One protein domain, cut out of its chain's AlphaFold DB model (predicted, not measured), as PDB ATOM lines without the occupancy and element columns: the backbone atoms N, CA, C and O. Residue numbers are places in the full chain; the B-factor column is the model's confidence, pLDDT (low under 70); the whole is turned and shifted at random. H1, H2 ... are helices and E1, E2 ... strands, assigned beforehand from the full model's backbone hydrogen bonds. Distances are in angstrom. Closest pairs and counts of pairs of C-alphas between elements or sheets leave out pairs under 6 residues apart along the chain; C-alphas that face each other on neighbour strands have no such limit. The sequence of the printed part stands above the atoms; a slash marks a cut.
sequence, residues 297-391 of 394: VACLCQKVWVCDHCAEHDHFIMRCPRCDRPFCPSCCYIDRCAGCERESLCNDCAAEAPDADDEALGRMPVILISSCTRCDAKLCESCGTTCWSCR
ATOM      1  N   VAL A 297     -55.348 -32.895 -36.280       80.06
ATOM      2  CA  VAL A 297     -54.546 -32.456 -37.405       80.06
ATOM      3  C   VAL A 297     -53.107 -32.248 -36.931       80.06
ATOM      4  O   VAL A 297     -52.812 -31.357 -36.130       80.06
ATOM      5  N   ALA A 298     -52.190 -33.085 -37.420       84.06
ATOM      6  CA  ALA A 298     -50.759 -32.949 -37.158       84.06
ATOM      7  C   ALA A 298     -50.096 -32.099 -38.246       84.06
ATOM      8  O   ALA A 298     -50.305 -32.337 -39.433       84.06
ATOM      9  N   CYS A 299     -49.245 -31.150 -37.862       85.88
ATOM     10  CA  CYS A 299     -48.384 -30.468 -38.822       85.88
ATOM     11  C   CYS A 299     -47.419 -31.469 -39.477       85.88
ATOM     12  O   CYS A 299     -46.900 -32.358 -38.803       85.88
ATOM     13  N   LEU A 300     -47.080 -31.259 -40.754       82.88
ATOM     14  CA  LEU A 300     -46.081 -32.062 -41.469       82.88
ATOM     15  C   LEU A 300     -44.727 -32.186 -40.739       82.88
ATOM     16  O   LEU A 300     -44.083 -33.229 -40.814       82.88
ATOM     17  N   CYS A 301     -44.297 -31.165 -39.988       82.38
ATOM     18  CA  CYS A 301     -43.058 -31.249 -39.203       82.38
ATOM     19  C   CYS A 301     -43.170 -32.136 -37.947       82.38
ATOM     20  O   CYS A 301     -42.173 -32.322 -37.251       82.38
ATOM     21  N   GLN A 302     -44.372 -32.634 -37.638       80.94
ATOM     22  CA  GLN A 302     -44.728 -33.480 -36.493       80.94
ATOM     23  C   GLN A 302     -44.469 -32.856 -35.112       80.94
ATOM     24  O   GLN A 302     -44.651 -33.509 -34.090       80.94
ATOM     25  N   LYS A 303     -44.077 -31.577 -35.051       74.62
ATOM     26  CA  LYS A 303     -43.825 -30.867 -33.785       74.62
ATOM     27  C   LYS A 303     -45.094 -30.318 -33.136       74.62
ATOM     28  O   LYS A 303     -45.071 -29.979 -31.958       74.62
ATOM     29  N   VAL A 304     -46.165 -30.173 -33.913       77.81
ATOM     30  CA  VAL A 304     -47.432 -29.580 -33.475       77.81
ATOM     31  C   VAL A 304     -48.571 -30.475 -33.932       77.81
ATOM     32  O   VAL A 304     -48.605 -30.899 -35.086       77.81
ATOM     33  N   TRP A 305     -49.502 -30.727 -33.024       81.69
ATOM     34  CA  TRP A 305     -50.772 -31.391 -33.274       81.69
ATOM     35  C   TRP A 305     -51.870 -30.559 -32.615       81.69
ATOM     36  O   TRP A 305     -51.656 -30.020 -31.526       81.69
ATOM     37  N   VAL A 306     -53.020 -30.440 -33.270       73.31
ATOM     38  CA  VAL A 306     -54.217 -29.800 -32.710       73.31
ATOM     39  C   VAL A 306     -55.421 -30.704 -32.961       73.31
ATOM     40  O   VAL A 306     -55.449 -31.423 -33.955       73.31
ATOM     41  N   CYS A 307     -56.425 -30.684 -32.088       74.25
ATOM     42  CA  CYS A 307     -57.661 -31.421 -32.357       74.25
ATOM     43  C   CYS A 307     -58.449 -30.772 -33.509       74.25
ATOM     44  O   CYS A 307     -58.293 -29.575 -33.763       74.25
ATOM     45  N   ASP A 308     -59.330 -31.532 -34.163       72.81
ATOM     46  CA  ASP A 308     -60.122 -31.043 -35.306       72.81
ATOM     47  C   ASP A 308     -60.919 -29.777 -34.969       72.81
ATOM     48  O   ASP A 308     -60.941 -28.823 -35.740       72.81
ATOM     49  N   HIS A 309     -61.480 -29.708 -33.758       66.25
ATOM     50  CA  HIS A 309     -62.249 -28.544 -33.326       66.25
ATOM     51  C   HIS A 309     -61.399 -27.263 -33.262       66.25
ATOM     52  O   HIS A 309     -61.849 -26.196 -33.678       66.25
ATOM     53  N   CYS A 310     -60.150 -27.362 -32.793       70.06
ATOM     54  CA  CYS A 310     -59.201 -26.246 -32.811       70.06
ATOM     55  C   CYS A 310     -58.655 -25.970 -34.220       70.06
ATOM     56  O   CYS A 310     -58.325 -24.827 -34.519       70.06
ATOM     57  N   ALA A 311     -58.561 -26.984 -35.084       75.12
ATOM     58  CA  ALA A 311     -58.140 -26.809 -36.474       75.12
ATOM     59  C   ALA A 311     -59.173 -26.040 -37.317       75.12
ATOM     60  O   ALA A 311     -58.794 -25.397 -38.293       75.12
ATOM     61  N   GLU A 312     -60.457 -26.125 -36.966       70.44
ATOM     62  CA  GLU A 312     -61.550 -25.440 -37.666       70.44
ATOM     63  C   GLU A 312     -61.705 -23.964 -37.273       70.44
ATOM     64  O   GLU A 312     -62.142 -23.161 -38.095       70.44
ATOM     65  N   HIS A 313     -61.356 -23.598 -36.035       63.78
ATOM     66  CA  HIS A 313     -61.712 -22.293 -35.459       63.78
ATOM     67  C   HIS A 313     -60.528 -21.350 -35.226       63.78
ATOM     68  O   HIS A 313     -60.752 -20.198 -34.857       63.78
ATOM     69  N   ASP A 314     -59.285 -21.804 -35.405       63.75
ATOM     70  CA  ASP A 314     -58.114 -21.059 -34.940       63.75
ATOM     71  C   ASP A 314     -57.019 -20.887 -36.000       63.75
ATOM     72  O   ASP A 314     -56.746 -21.774 -36.810       63.75
ATOM     73  N   HIS A 315     -56.304 -19.760 -35.937       68.19
ATOM     74  CA  HIS A 315     -55.203 -19.418 -36.853       68.19
ATOM     75  C   HIS A 315     -53.911 -20.212 -36.578       68.19
ATOM     76  O   HIS A 315     -52.848 -19.897 -37.122       68.19
ATOM     77  N   PHE A 316     -53.981 -21.235 -35.722       71.44
ATOM     78  CA  PHE A 316     -52.842 -22.043 -35.292       71.44
ATOM     79  C   PHE A 316     -52.372 -23.062 -36.330       71.44
ATOM     80  O   PHE A 316     -51.271 -23.598 -36.184       71.44
ATOM     81  N   ILE A 317     -53.169 -23.329 -37.366       83.44
ATOM     82  CA  ILE A 317     -52.768 -24.163 -38.497       83.44
ATOM     83  C   ILE A 317     -52.984 -23.400 -39.801       83.44
ATOM     84  O   ILE A 317     -54.081 -22.957 -40.117       83.44
ATOM     85  N   MET A 318     -51.907 -23.275 -40.569       90.75
ATOM     86  CA  MET A 318     -51.940 -22.885 -41.974       90.75
ATOM     87  C   MET A 318     -52.269 -24.120 -42.810       90.75
ATOM     88  O   MET A 318     -51.773 -25.210 -42.525       90.75
ATOM     89  N   ARG A 319     -53.074 -23.962 -43.856       91.38
ATOM     90  CA  ARG A 319     -53.382 -25.035 -44.808       91.38
ATOM     91  C   ARG A 319     -52.896 -24.626 -46.186       91.38
ATOM     92  O   ARG A 319     -53.100 -23.483 -46.588       91.38
ATOM     93  N   CYS A 320     -52.247 -25.544 -46.898       93.25
ATOM     94  CA  CYS A 320     -51.891 -25.296 -48.292       93.25
ATOM     95  C   CYS A 320     -53.178 -25.138 -49.117       93.25
ATOM     96  O   CYS A 320     -53.996 -26.056 -49.095       93.25
ATOM     97  N   PRO A 321     -53.361 -24.044 -49.875       91.56
ATOM     98  CA  PRO A 321     -54.581 -23.844 -50.656       91.56
ATOM     99  C   PRO A 321     -54.854 -24.935 -51.704       91.56
ATOM    100  O   PRO A 321     -56.012 -25.159 -52.040       91.56
ATOM    101  N   ARG A 322     -53.810 -25.630 -52.186       89.88
ATOM    102  CA  ARG A 322     -53.921 -26.691 -53.204       89.88
ATOM    103  C   ARG A 322     -54.189 -28.073 -52.605       89.88
ATOM    104  O   ARG A 322     -55.145 -28.731 -52.985       89.88
ATOM    105  N   CYS A 323     -53.362 -28.524 -51.660       91.62
ATOM    106  CA  CYS A 323     -53.454 -29.890 -51.117       91.62
ATOM    107  C   CYS A 323     -54.141 -29.991 -49.748       91.62
ATOM    108  O   CYS A 323     -54.184 -31.076 -49.173       91.62
ATOM    109  N   ASP A 324     -54.595 -28.863 -49.190       90.25
ATOM    110  CA  ASP A 324     -55.239 -28.733 -47.872       90.25
ATOM    111  C   ASP A 324     -54.424 -29.311 -46.694       90.25
ATOM    112  O   ASP A 324     -54.904 -29.483 -45.571       90.25
ATOM    113  N   ARG A 325     -53.138 -29.600 -46.927       90.69
ATOM    114  CA  ARG A 325     -52.258 -30.194 -45.925       90.69
ATOM    115  C   ARG A 325     -51.961 -29.161 -44.819       90.69
ATOM    116  O   ARG A 325     -51.729 -27.992 -45.133       90.69
ATOM    117  N   PRO A 326     -51.947 -29.571 -43.541       90.69
ATOM    118  CA  PRO A 326     -51.780 -28.676 -42.396       90.69
ATOM    119  C   PRO A 326     -50.318 -28.389 -42.013       90.69
ATOM    120  O   PRO A 326     -49.451 -29.270 -41.981       90.69
ATOM    121  N   PHE A 327     -50.063 -27.153 -41.594       91.38
ATOM    122  CA  PHE A 327     -48.753 -26.652 -41.195       91.38
ATOM    123  C   PHE A 327     -48.855 -25.736 -39.973       91.38
ATOM    124  O   PHE A 327     -49.749 -24.904 -39.875       91.38
ATOM    125  N   CYS A 328     -47.916 -25.850 -39.035       88.69
ATOM    126  CA  CYS A 328     -47.817 -24.904 -37.926       88.69
ATOM    127  C   CYS A 328     -47.126 -23.600 -38.375       88.69
ATOM    128  O   CYS A 328     -46.284 -23.665 -39.271       88.69
ATOM    129  N   PRO A 329     -47.359 -22.453 -37.704       82.75
ATOM    130  CA  PRO A 329     -46.727 -21.160 -38.008       82.75
ATOM    131  C   PRO A 329     -45.197 -21.178 -38.068       82.75
ATOM    132  O   PRO A 329     -44.592 -20.374 -38.763       82.75
ATOM    133  N   SER A 330     -44.554 -22.099 -37.345       84.06
ATOM    134  CA  SER A 330     -43.093 -22.260 -37.341       84.06
ATOM    135  C   SER A 330     -42.568 -23.205 -38.432       84.06
ATOM    136  O   SER A 330     -41.382 -23.532 -38.435       84.06
ATOM    137  N   CYS A 331     -43.432 -23.731 -39.304       88.81
ATOM    138  CA  CYS A 331     -43.031 -24.663 -40.350       88.81
ATOM    139  C   CYS A 331     -42.493 -23.886 -41.554       88.81
ATOM    140  O   CYS A 331     -43.232 -23.131 -42.163       88.81
ATOM    141  N   CYS A 332     -41.239 -24.122 -41.941       90.00
ATOM    142  CA  CYS A 332     -40.608 -23.477 -43.100       90.00
ATOM    143  C   CYS A 332     -41.069 -24.023 -44.467       90.00
ATOM    144  O   CYS A 332     -40.462 -23.716 -45.488       90.00
ATOM    145  N   TYR A 333     -42.078 -24.896 -44.480       90.88
ATOM    146  CA  TYR A 333     -42.526 -25.624 -45.671       90.88
ATOM    147  C   TYR A 333     -43.703 -24.950 -46.393       90.88
ATOM    148  O   TYR A 333     -44.124 -25.400 -47.457       90.88
ATOM    149  N   ILE A 334     -44.253 -23.911 -45.773       94.31
ATOM    150  CA  ILE A 334     -45.294 -23.022 -46.274       94.31
ATOM    151  C   ILE A 334     -45.078 -21.674 -45.582       94.31
ATOM    152  O   ILE A 334     -44.575 -21.630 -44.458       94.31
ATOM    153  N   ASP A 335     -45.482 -20.585 -46.215       94.19
ATOM    154  CA  ASP A 335     -45.367 -19.250 -45.649       94.19
ATOM    155  C   ASP A 335     -46.712 -18.518 -45.696       94.19
ATOM    156  O   ASP A 335     -47.664 -18.925 -46.367       94.19
ATOM    157  N   ARG A 336     -46.780 -17.397 -44.981       93.81
ATOM    158  CA  ARG A 336     -47.931 -16.496 -44.960       93.81
ATOM    159  C   ARG A 336     -47.468 -15.080 -45.279       93.81
ATOM    160  O   ARG A 336     -46.437 -14.636 -44.776       93.81
ATOM    161  N   CYS A 337     -48.236 -14.360 -46.090       94.81
ATOM    162  CA  CYS A 337     -47.969 -12.947 -46.337       94.81
ATOM    163  C   CYS A 337     -48.217 -12.132 -45.061       94.81
ATOM    164  O   CYS A 337     -49.333 -12.112 -44.547       94.81
ATOM    165  N   ALA A 338     -47.218 -11.386 -44.591       93.44
ATOM    166  CA  ALA A 338     -47.352 -10.538 -43.400       93.44
ATOM    167  C   ALA A 338     -48.239  -9.290 -43.599       93.44
ATOM    168  O   ALA A 338     -48.480  -8.540 -42.653       93.44
ATOM    169  N   GLY A 339     -48.684  -9.021 -44.830       93.69
ATOM    170  CA  GLY A 339     -49.572  -7.905 -45.157       93.69
ATOM    171  C   GLY A 339     -51.050  -8.288 -45.257       93.69
ATOM    172  O   GLY A 339     -51.900  -7.498 -44.868       93.69
ATOM    173  N   CYS A 340     -51.380  -9.470 -45.783       93.38
ATOM    174  CA  CYS A 340     -52.774  -9.894 -45.988       93.38
ATOM    175  C   CYS A 340     -53.137 -11.211 -45.300       93.38
ATOM    176  O   CYS A 340     -54.250 -11.689 -45.475       93.38
ATOM    177  N   GLU A 341     -52.193 -11.818 -44.580       91.94
ATOM    178  CA  GLU A 341     -52.343 -13.083 -43.852       91.94
ATOM    179  C   GLU A 341     -52.740 -14.302 -44.701       91.94
ATOM    180  O   GLU A 341     -52.962 -15.384 -44.160       91.94
ATOM    181  N   ARG A 342     -52.753 -14.176 -46.030       92.75
ATOM    182  CA  ARG A 342     -53.007 -15.297 -46.941       92.75
ATOM    183  C   ARG A 342     -51.797 -16.223 -47.028       92.75
ATOM    184  O   ARG A 342     -50.650 -15.767 -47.023       92.75
ATOM    185  N   GLU A 343     -52.073 -17.517 -47.130       93.88
ATOM    186  CA  GLU A 343     -51.083 -18.584 -47.246       93.88
ATOM    187  C   GLU A 343     -50.525 -18.726 -48.675       93.88
ATOM    188  O   GLU A 343     -51.241 -18.571 -49.672       93.88
ATOM    189  N   SER A 344     -49.234 -19.051 -48.773       94.44
ATOM    190  CA  SER A 344     -48.611 -19.517 -50.014       94.44
ATOM    191  C   SER A 344     -48.960 -20.985 -50.288       94.44
ATOM    192  O   SER A 344     -49.525 -21.684 -49.446       94.44
ATOM    193  N   LEU A 345     -48.568 -21.497 -51.455       94.31
ATOM    194  CA  LEU A 345     -48.469 -22.945 -51.643       94.31
ATOM    195  C   LEU A 345     -47.368 -23.516 -50.739       94.31
ATOM    196  O   LEU A 345     -46.395 -22.824 -50.423       94.31
ATOM    197  N   CYS A 346     -47.522 -24.775 -50.321       95.00
ATOM    198  CA  CYS A 346     -46.405 -25.507 -49.730       95.00
ATOM    199  C   CYS A 346     -45.353 -25.822 -50.802       95.00
ATOM    200  O   CYS A 346     -45.673 -25.849 -51.989       95.00
ATOM    201  N   ASN A 347     -44.118 -26.104 -50.386       92.75
ATOM    202  CA  ASN A 347     -43.006 -26.327 -51.317       92.75
ATOM    203  C   ASN A 347     -43.287 -27.425 -52.356       92.75
ATOM    204  O   ASN A 347     -42.920 -27.255 -53.514       92.75
ATOM    205  N   ASP A 348     -43.965 -28.509 -51.960       92.44
ATOM    206  CA  ASP A 348     -44.320 -29.602 -52.877       92.44
ATOM    207  C   ASP A 348     -45.275 -29.090 -53.973       92.44
ATOM    208  O   ASP A 348     -44.983 -29.190 -55.159       92.44
ATOM    209  N   CYS A 349     -46.373 -28.436 -53.576       92.56
ATOM    210  CA  CYS A 349     -47.363 -27.887 -54.507       92.56
ATOM    211  C   CYS A 349     -46.843 -26.705 -55.333       92.56
ATOM    212  O   CYS A 349     -47.392 -26.436 -56.396       92.56
ATOM    213  N   ALA A 350     -45.846 -25.972 -54.831       90.00
ATOM    214  CA  ALA A 350     -45.199 -24.874 -55.544       90.00
ATOM    215  C   ALA A 350     -44.196 -25.367 -56.601       90.00
ATOM    216  O   ALA A 350     -43.916 -24.643 -57.553       90.00
ATOM    217  N   ALA A 351     -43.628 -26.565 -56.415       88.94
ATOM    218  CA  ALA A 351     -42.709 -27.184 -57.367       88.94
ATOM    219  C   ALA A 351     -43.438 -27.867 -58.536       88.94
ATOM    220  O   ALA A 351     -42.865 -28.028 -59.613       88.94
ATOM    221  N   GLU A 352     -44.690 -28.273 -58.328       88.38
ATOM    222  CA  GLU A 352     -45.565 -28.795 -59.374       88.38
ATOM    223  C   GLU A 352     -45.992 -27.662 -60.320       88.38
ATOM    224  O   GLU A 352     -46.352 -26.572 -59.875       88.38
ATOM    225  N   ALA A 353     -45.957 -27.912 -61.634       71.88
ATOM    226  CA  ALA A 353     -46.438 -26.943 -62.617       71.88
ATOM    227  C   ALA A 353     -47.907 -26.567 -62.313       71.88
ATOM    228  O   ALA A 353     -48.663 -27.431 -61.854       71.88
ATOM    229  N   PRO A 354     -48.307 -25.298 -62.518       72.25
ATOM    230  CA  PRO A 354     -49.700 -24.901 -62.359       72.25
ATOM    231  C   PRO A 354     -50.531 -25.677 -63.379       72.25
ATOM    232  O   PRO A 354     -50.293 -25.574 -64.587       72.25
ATOM    233  N   ASP A 355     -51.467 -26.483 -62.888       68.19
ATOM    234  CA  ASP A 355     -52.389 -27.194 -63.763       68.19
ATOM    235  C   ASP A 355     -53.443 -26.194 -64.249       68.19
ATOM    236  O   ASP A 355     -53.853 -25.292 -63.516       68.19
ATOM    237  N   ALA A 356     -53.903 -26.340 -65.494       67.88
ATOM    238  CA  ALA A 356     -54.865 -25.416 -66.108       67.88
ATOM    239  C   ALA A 356     -56.220 -25.323 -65.362       67.88
ATOM    240  O   ALA A 356     -57.009 -24.431 -65.660       67.88
ATOM    241  N   ASP A 357     -56.462 -26.198 -64.381       65.94
ATOM    242  CA  ASP A 357     -57.704 -26.301 -63.610       65.94
ATOM    243  C   ASP A 357     -57.617 -25.699 -62.185       65.94
ATOM    244  O   ASP A 357     -58.590 -25.754 -61.428       65.94
ATOM    245  N   ASP A 358     -56.490 -25.081 -61.801       64.19
ATOM    246  CA  ASP A 358     -56.287 -24.522 -60.449       64.19
ATOM    247  C   ASP A 358     -57.197 -23.305 -60.125       64.19
ATOM    248  O   ASP A 358     -57.304 -22.896 -58.966       64.19
ATOM    249  N   GLU A 359     -57.919 -22.740 -61.104       65.81
ATOM    250  CA  GLU A 359     -58.868 -21.629 -60.887       65.81
ATOM    251  C   GLU A 359     -60.157 -22.038 -60.141       65.81
ATOM    252  O   GLU A 359     -60.861 -21.178 -59.608       65.81
ATOM    253  N   ALA A 360     -60.474 -23.336 -60.049       60.81
ATOM    254  CA  ALA A 360     -61.729 -23.812 -59.452       60.81
ATOM    255  C   ALA A 360     -61.706 -23.923 -57.913       60.81
ATOM    256  O   ALA A 360     -62.757 -24.033 -57.272       60.81
ATOM    257  N   LEU A 361     -60.526 -23.883 -57.288       63.03
ATOM    258  CA  LEU A 361     -60.372 -23.973 -55.836       63.03
ATOM    259  C   LEU A 361     -60.428 -22.553 -55.259       63.03
ATOM    260  O   LEU A 361     -59.442 -21.829 -55.299       63.03
ATOM    261  N   GLY A 362     -61.583 -22.138 -54.724       70.62
ATOM    262  CA  GLY A 362     -61.914 -20.765 -54.283       70.62
ATOM    263  C   GLY A 362     -61.001 -20.069 -53.247       70.62
ATOM    264  O   GLY A 362     -61.399 -19.062 -52.664       70.62
ATOM    265  N   ARG A 363     -59.784 -20.564 -53.000       78.75
ATOM    266  CA  ARG A 363     -58.706 -19.907 -52.256       78.75
ATOM    267  C   ARG A 363     -57.467 -19.800 -53.150       78.75
ATOM    268  O   ARG A 363     -56.614 -20.677 -53.127       78.75
ATOM    269  N   MET A 364     -57.329 -18.707 -53.904       83.25
ATOM    270  CA  MET A 364     -56.095 -18.497 -54.676       83.25
ATOM    271  C   MET A 364     -54.888 -18.388 -53.718       83.25
ATOM    272  O   MET A 364     -54.959 -17.611 -52.753       83.25
ATOM    273  N   PRO A 365     -53.790 -19.125 -53.938       89.50
ATOM    274  CA  PRO A 365     -52.573 -18.949 -53.155       89.50
ATOM    275  C   PRO A 365     -51.951 -17.576 -53.430       89.50
ATOM    276  O   PRO A 365     -52.102 -17.022 -54.519       89.50
ATOM    277  N   VAL A 366     -51.230 -17.019 -52.455       92.88
ATOM    278  CA  VAL A 366     -50.422 -15.814 -52.699       92.88
ATOM    279  C   VAL A 366     -48.995 -16.176 -53.090       92.88
ATOM    280  O   VAL A 366     -48.367 -17.042 -52.481       92.88
ATOM    281  N   ILE A 367     -48.463 -15.463 -54.082       92.00
ATOM    282  CA  ILE A 367     -47.053 -15.544 -54.464       92.00
ATOM    283  C   ILE A 367     -46.287 -14.518 -53.632       92.00
ATOM    284  O   ILE A 367     -46.578 -13.320 -53.679       92.00
ATOM    285  N   LEU A 368     -45.330 -14.995 -52.839       93.12
ATOM    286  CA  LEU A 368     -44.476 -14.161 -51.999       93.12
ATOM    287  C   LEU A 368     -43.241 -13.754 -52.803       93.12
ATOM    288  O   LEU A 368     -42.441 -14.611 -53.165       93.12
ATOM    289  N   ILE A 369     -43.105 -12.461 -53.096       93.88
ATOM    290  CA  ILE A 369     -42.065 -11.945 -54.003       93.88
ATOM    291  C   ILE A 369     -41.049 -11.034 -53.309       93.88
ATOM    292  O   ILE A 369     -40.013 -10.714 -53.889       93.88
ATOM    293  N   SER A 370     -41.334 -10.585 -52.087       92.44
ATOM    294  CA  SER A 370     -40.497  -9.628 -51.363       92.44
ATOM    295  C   SER A 370     -40.478  -9.913 -49.861       92.44
ATOM    296  O   SER A 370     -41.310 -10.657 -49.340       92.44
ATOM    297  N   SER A 371     -39.527  -9.299 -49.158       94.25
ATOM    298  CA  SER A 371     -39.465  -9.274 -47.693       94.25
ATOM    299  C   SER A 371     -39.632  -7.846 -47.179       94.25
ATOM    300  O   SER A 371     -39.202  -6.877 -47.810       94.25
ATOM    301  N   CYS A 372     -40.248  -7.693 -46.008       93.56
ATOM    302  CA  CYS A 372     -40.349  -6.414 -45.322       93.56
ATOM    303  C   CYS A 372     -38.962  -5.927 -44.887       93.56
ATOM    304  O   CYS A 372     -38.267  -6.608 -44.142       93.56
ATOM    305  N   THR A 373     -38.591  -4.696 -45.238       91.75
ATOM    306  CA  THR A 373     -37.266  -4.133 -44.917       91.75
ATOM    307  C   THR A 373     -36.991  -3.946 -43.422       91.75
ATOM    308  O   THR A 373     -35.841  -3.773 -43.036       91.75
ATOM    309  N   ARG A 374     -38.027  -3.960 -42.570       92.00
ATOM    310  CA  ARG A 374     -37.892  -3.772 -41.115       92.00
ATOM    311  C   ARG A 374     -37.788  -5.079 -40.331       92.00
ATOM    312  O   ARG A 374     -37.076  -5.114 -39.336       92.00
ATOM    313  N   CYS A 375     -38.528  -6.113 -40.727       92.00
ATOM    314  CA  CYS A 375     -38.643  -7.362 -39.962       92.00
ATOM    315  C   CYS A 375     -38.361  -8.628 -40.776       92.00
ATOM    316  O   CYS A 375     -38.520  -9.723 -40.248       92.00
ATOM    317  N   ASP A 376     -38.000  -8.479 -42.051       91.44
ATOM    318  CA  ASP A 376     -37.720  -9.561 -43.001       91.44
ATOM    319  C   ASP A 376     -38.893 -10.534 -43.248       91.44
ATOM    320  O   ASP A 376     -38.747 -11.588 -43.860       91.44
ATOM    321  N   ALA A 377     -40.104 -10.182 -42.803       92.12
ATOM    322  CA  ALA A 377     -41.287 -10.998 -43.044       92.12
ATOM    323  C   ALA A 377     -41.674 -10.979 -44.530       92.12
ATOM    324  O   ALA A 377     -41.681  -9.918 -45.158       92.12
ATOM    325  N   LYS A 378     -42.041 -12.140 -45.080       93.94
ATOM    326  CA  LYS A 378     -42.383 -12.294 -46.499       93.94
ATOM    327  C   LYS A 378     -43.698 -11.587 -46.848       93.94
ATOM    328  O   LYS A 378     -44.672 -11.629 -46.091       93.94
ATOM    329  N   LEU A 379     -43.737 -10.953 -48.015       95.50
ATOM    330  CA  LEU A 379     -44.860 -10.178 -48.535       95.50
ATOM    331  C   LEU A 379     -45.219 -10.648 -49.950       95.50
ATOM    332  O   LEU A 379     -44.354 -10.989 -50.761       95.50
ATOM    333  N   CYS A 380     -46.520 -10.671 -50.239       95.62
ATOM    334  CA  CYS A 380     -47.011 -10.911 -51.588       95.62
ATOM    335  C   CYS A 380     -46.978  -9.634 -52.425       95.62
ATOM    336  O   CYS A 380     -46.941  -8.523 -51.891       95.62
ATOM    337  N   GLU A 381     -47.056  -9.804 -53.742       93.12
ATOM    338  CA  GLU A 381     -47.028  -8.703 -54.708       93.12
ATOM    339  C   GLU A 381     -48.061  -7.617 -54.394       93.12
ATOM    340  O   GLU A 381     -47.726  -6.436 -54.327       93.12
ATOM    341  N   SER A 382     -49.296  -8.016 -54.080       92.75
ATOM    342  CA  SER A 382     -50.383  -7.082 -53.769       92.75
ATOM    343  C   SER A 382     -50.160  -6.281 -52.479       92.75
ATOM    344  O   SER A 382     -50.722  -5.201 -52.327       92.75
ATOM    345  N   CYS A 383     -49.359  -6.790 -51.536       93.81
ATOM    346  CA  CYS A 383     -49.028  -6.078 -50.297       93.81
ATOM    347  C   CYS A 383     -47.800  -5.164 -50.444       93.81
ATOM    348  O   CYS A 383     -47.608  -4.260 -49.622       93.81
ATOM    349  N   GLY A 384     -46.979  -5.374 -51.479       88.12
ATOM    350  CA  GLY A 384     -45.793  -4.573 -51.769       88.12
ATOM    351  C   GLY A 384     -44.812  -4.540 -50.596       88.12
ATOM    352  O   GLY A 384     -44.245  -5.560 -50.219       88.12
ATOM    353  N   THR A 385     -44.607  -3.355 -50.012       82.56
ATOM    354  CA  THR A 385     -43.718  -3.122 -48.855       82.56
ATOM    355  C   THR A 385     -44.467  -2.961 -47.526       82.56
ATOM    356  O   THR A 385     -43.854  -2.706 -46.486       82.56
ATOM    357  N   THR A 386     -45.796  -3.099 -47.529       84.69
ATOM    358  CA  THR A 386     -46.628  -2.824 -46.353       84.69
ATOM    359  C   THR A 386     -46.770  -4.065 -45.471       84.69
ATOM    360  O   THR A 386     -47.600  -4.931 -45.727       84.69
ATOM    361  N   CYS A 387     -45.996  -4.125 -44.387       88.56
ATOM    362  CA  CYS A 387     -46.128  -5.146 -43.344       88.56
ATOM    363  C   CYS A 387     -47.039  -4.652 -42.213       88.56
ATOM    364  O   CYS A 387     -46.761  -3.613 -41.606       88.56
ATOM    365  N   TRP A 388     -48.113  -5.390 -41.909       88.12
ATOM    366  CA  TRP A 388     -49.067  -5.005 -40.859       88.12
ATOM    367  C   TRP A 388     -48.427  -5.034 -39.472       88.12
ATOM    368  O   TRP A 388     -48.597  -4.093 -38.696       88.12
ATOM    369  N   SER A 389     -47.579  -6.028 -39.209       83.00
ATOM    370  CA  SER A 389     -46.833  -6.138 -37.951       83.00
ATOM    371  C   SER A 389     -45.924  -4.934 -37.680       83.00
ATOM    372  O   SER A 389     -45.648  -4.619 -36.528       83.00
ATOM    373  N   CYS A 390     -45.473  -4.227 -38.722       87.12
ATOM    374  CA  CYS A 390     -44.620  -3.044 -38.587       87.12
ATOM    375  C   CYS A 390     -45.386  -1.715 -38.557       87.12
ATOM    376  O   CYS A 390     -44.782  -0.692 -38.232       87.12
ATOM    377  N   ARG A 391     -46.684  -1.698 -38.899       81.62
ATOM    378  CA  ARG A 391     -47.508  -0.474 -38.884       81.62
ATOM    379  C   ARG A 391     -47.877  -0.013 -37.474       81.62
ATOM    380  O   ARG A 391     -48.132   1.169 -37.291       81.62
TER     381      ARG A 391
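Overview. This is residues 297 to 391 of the 394 residues of an uncharacterized protein of Rhizopogon vinicolor AM-OR11-026 (UniProt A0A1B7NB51). With little regular structure, this is mostly loops: E1 and H1 lie at one end, the E2-E3 hairpin and H3 at the other, and residues 314 to 346 run through the middle. Residues 351 to 357 stick out. The 95 printed residues have named elements in the order E1, H1, H2, E2, E3, H3, class mixed, holding only 25 residues; the whole is compact, radius of gyration of the C-alphas 13.8 A, spans 35 by 32 by 21 A.

Arrangement. In E1, residues 305 to 307, residues 305 to 306 pair antiparallel with 297 to 298. H1, residues 308 to 313, and H2, residues 347 to 351, are apart. E2, residues 368 to 371, and E3, residues 378 to 380, form an antiparallel hairpin at 134 degrees; N 379 and O 370, 2.8 A, are within hydrogen-bond range. H3, residues 388 to 391, is apart from E2. The O i to N i+4 pair is within range in H2, 1 of 2 in H1; H3 is too short for one.

Along the chain. E1 begins at C-alpha 305 (-50.772, -31.391, -33.274) and spans 6.9 A, H1 8.9 A, H2 6.1 A, E2 8.2 A, E3 7.0 A; H3, 5.2 A, ends at C-alpha 391 (-47.508, -0.474, -38.884).

Size, cuts and confidence. The printed part has no cut. The links H1 to H2 and H2 to E2 are long. Residues 309, 313 to 315 and 355 to 361 have pLDDT under 70.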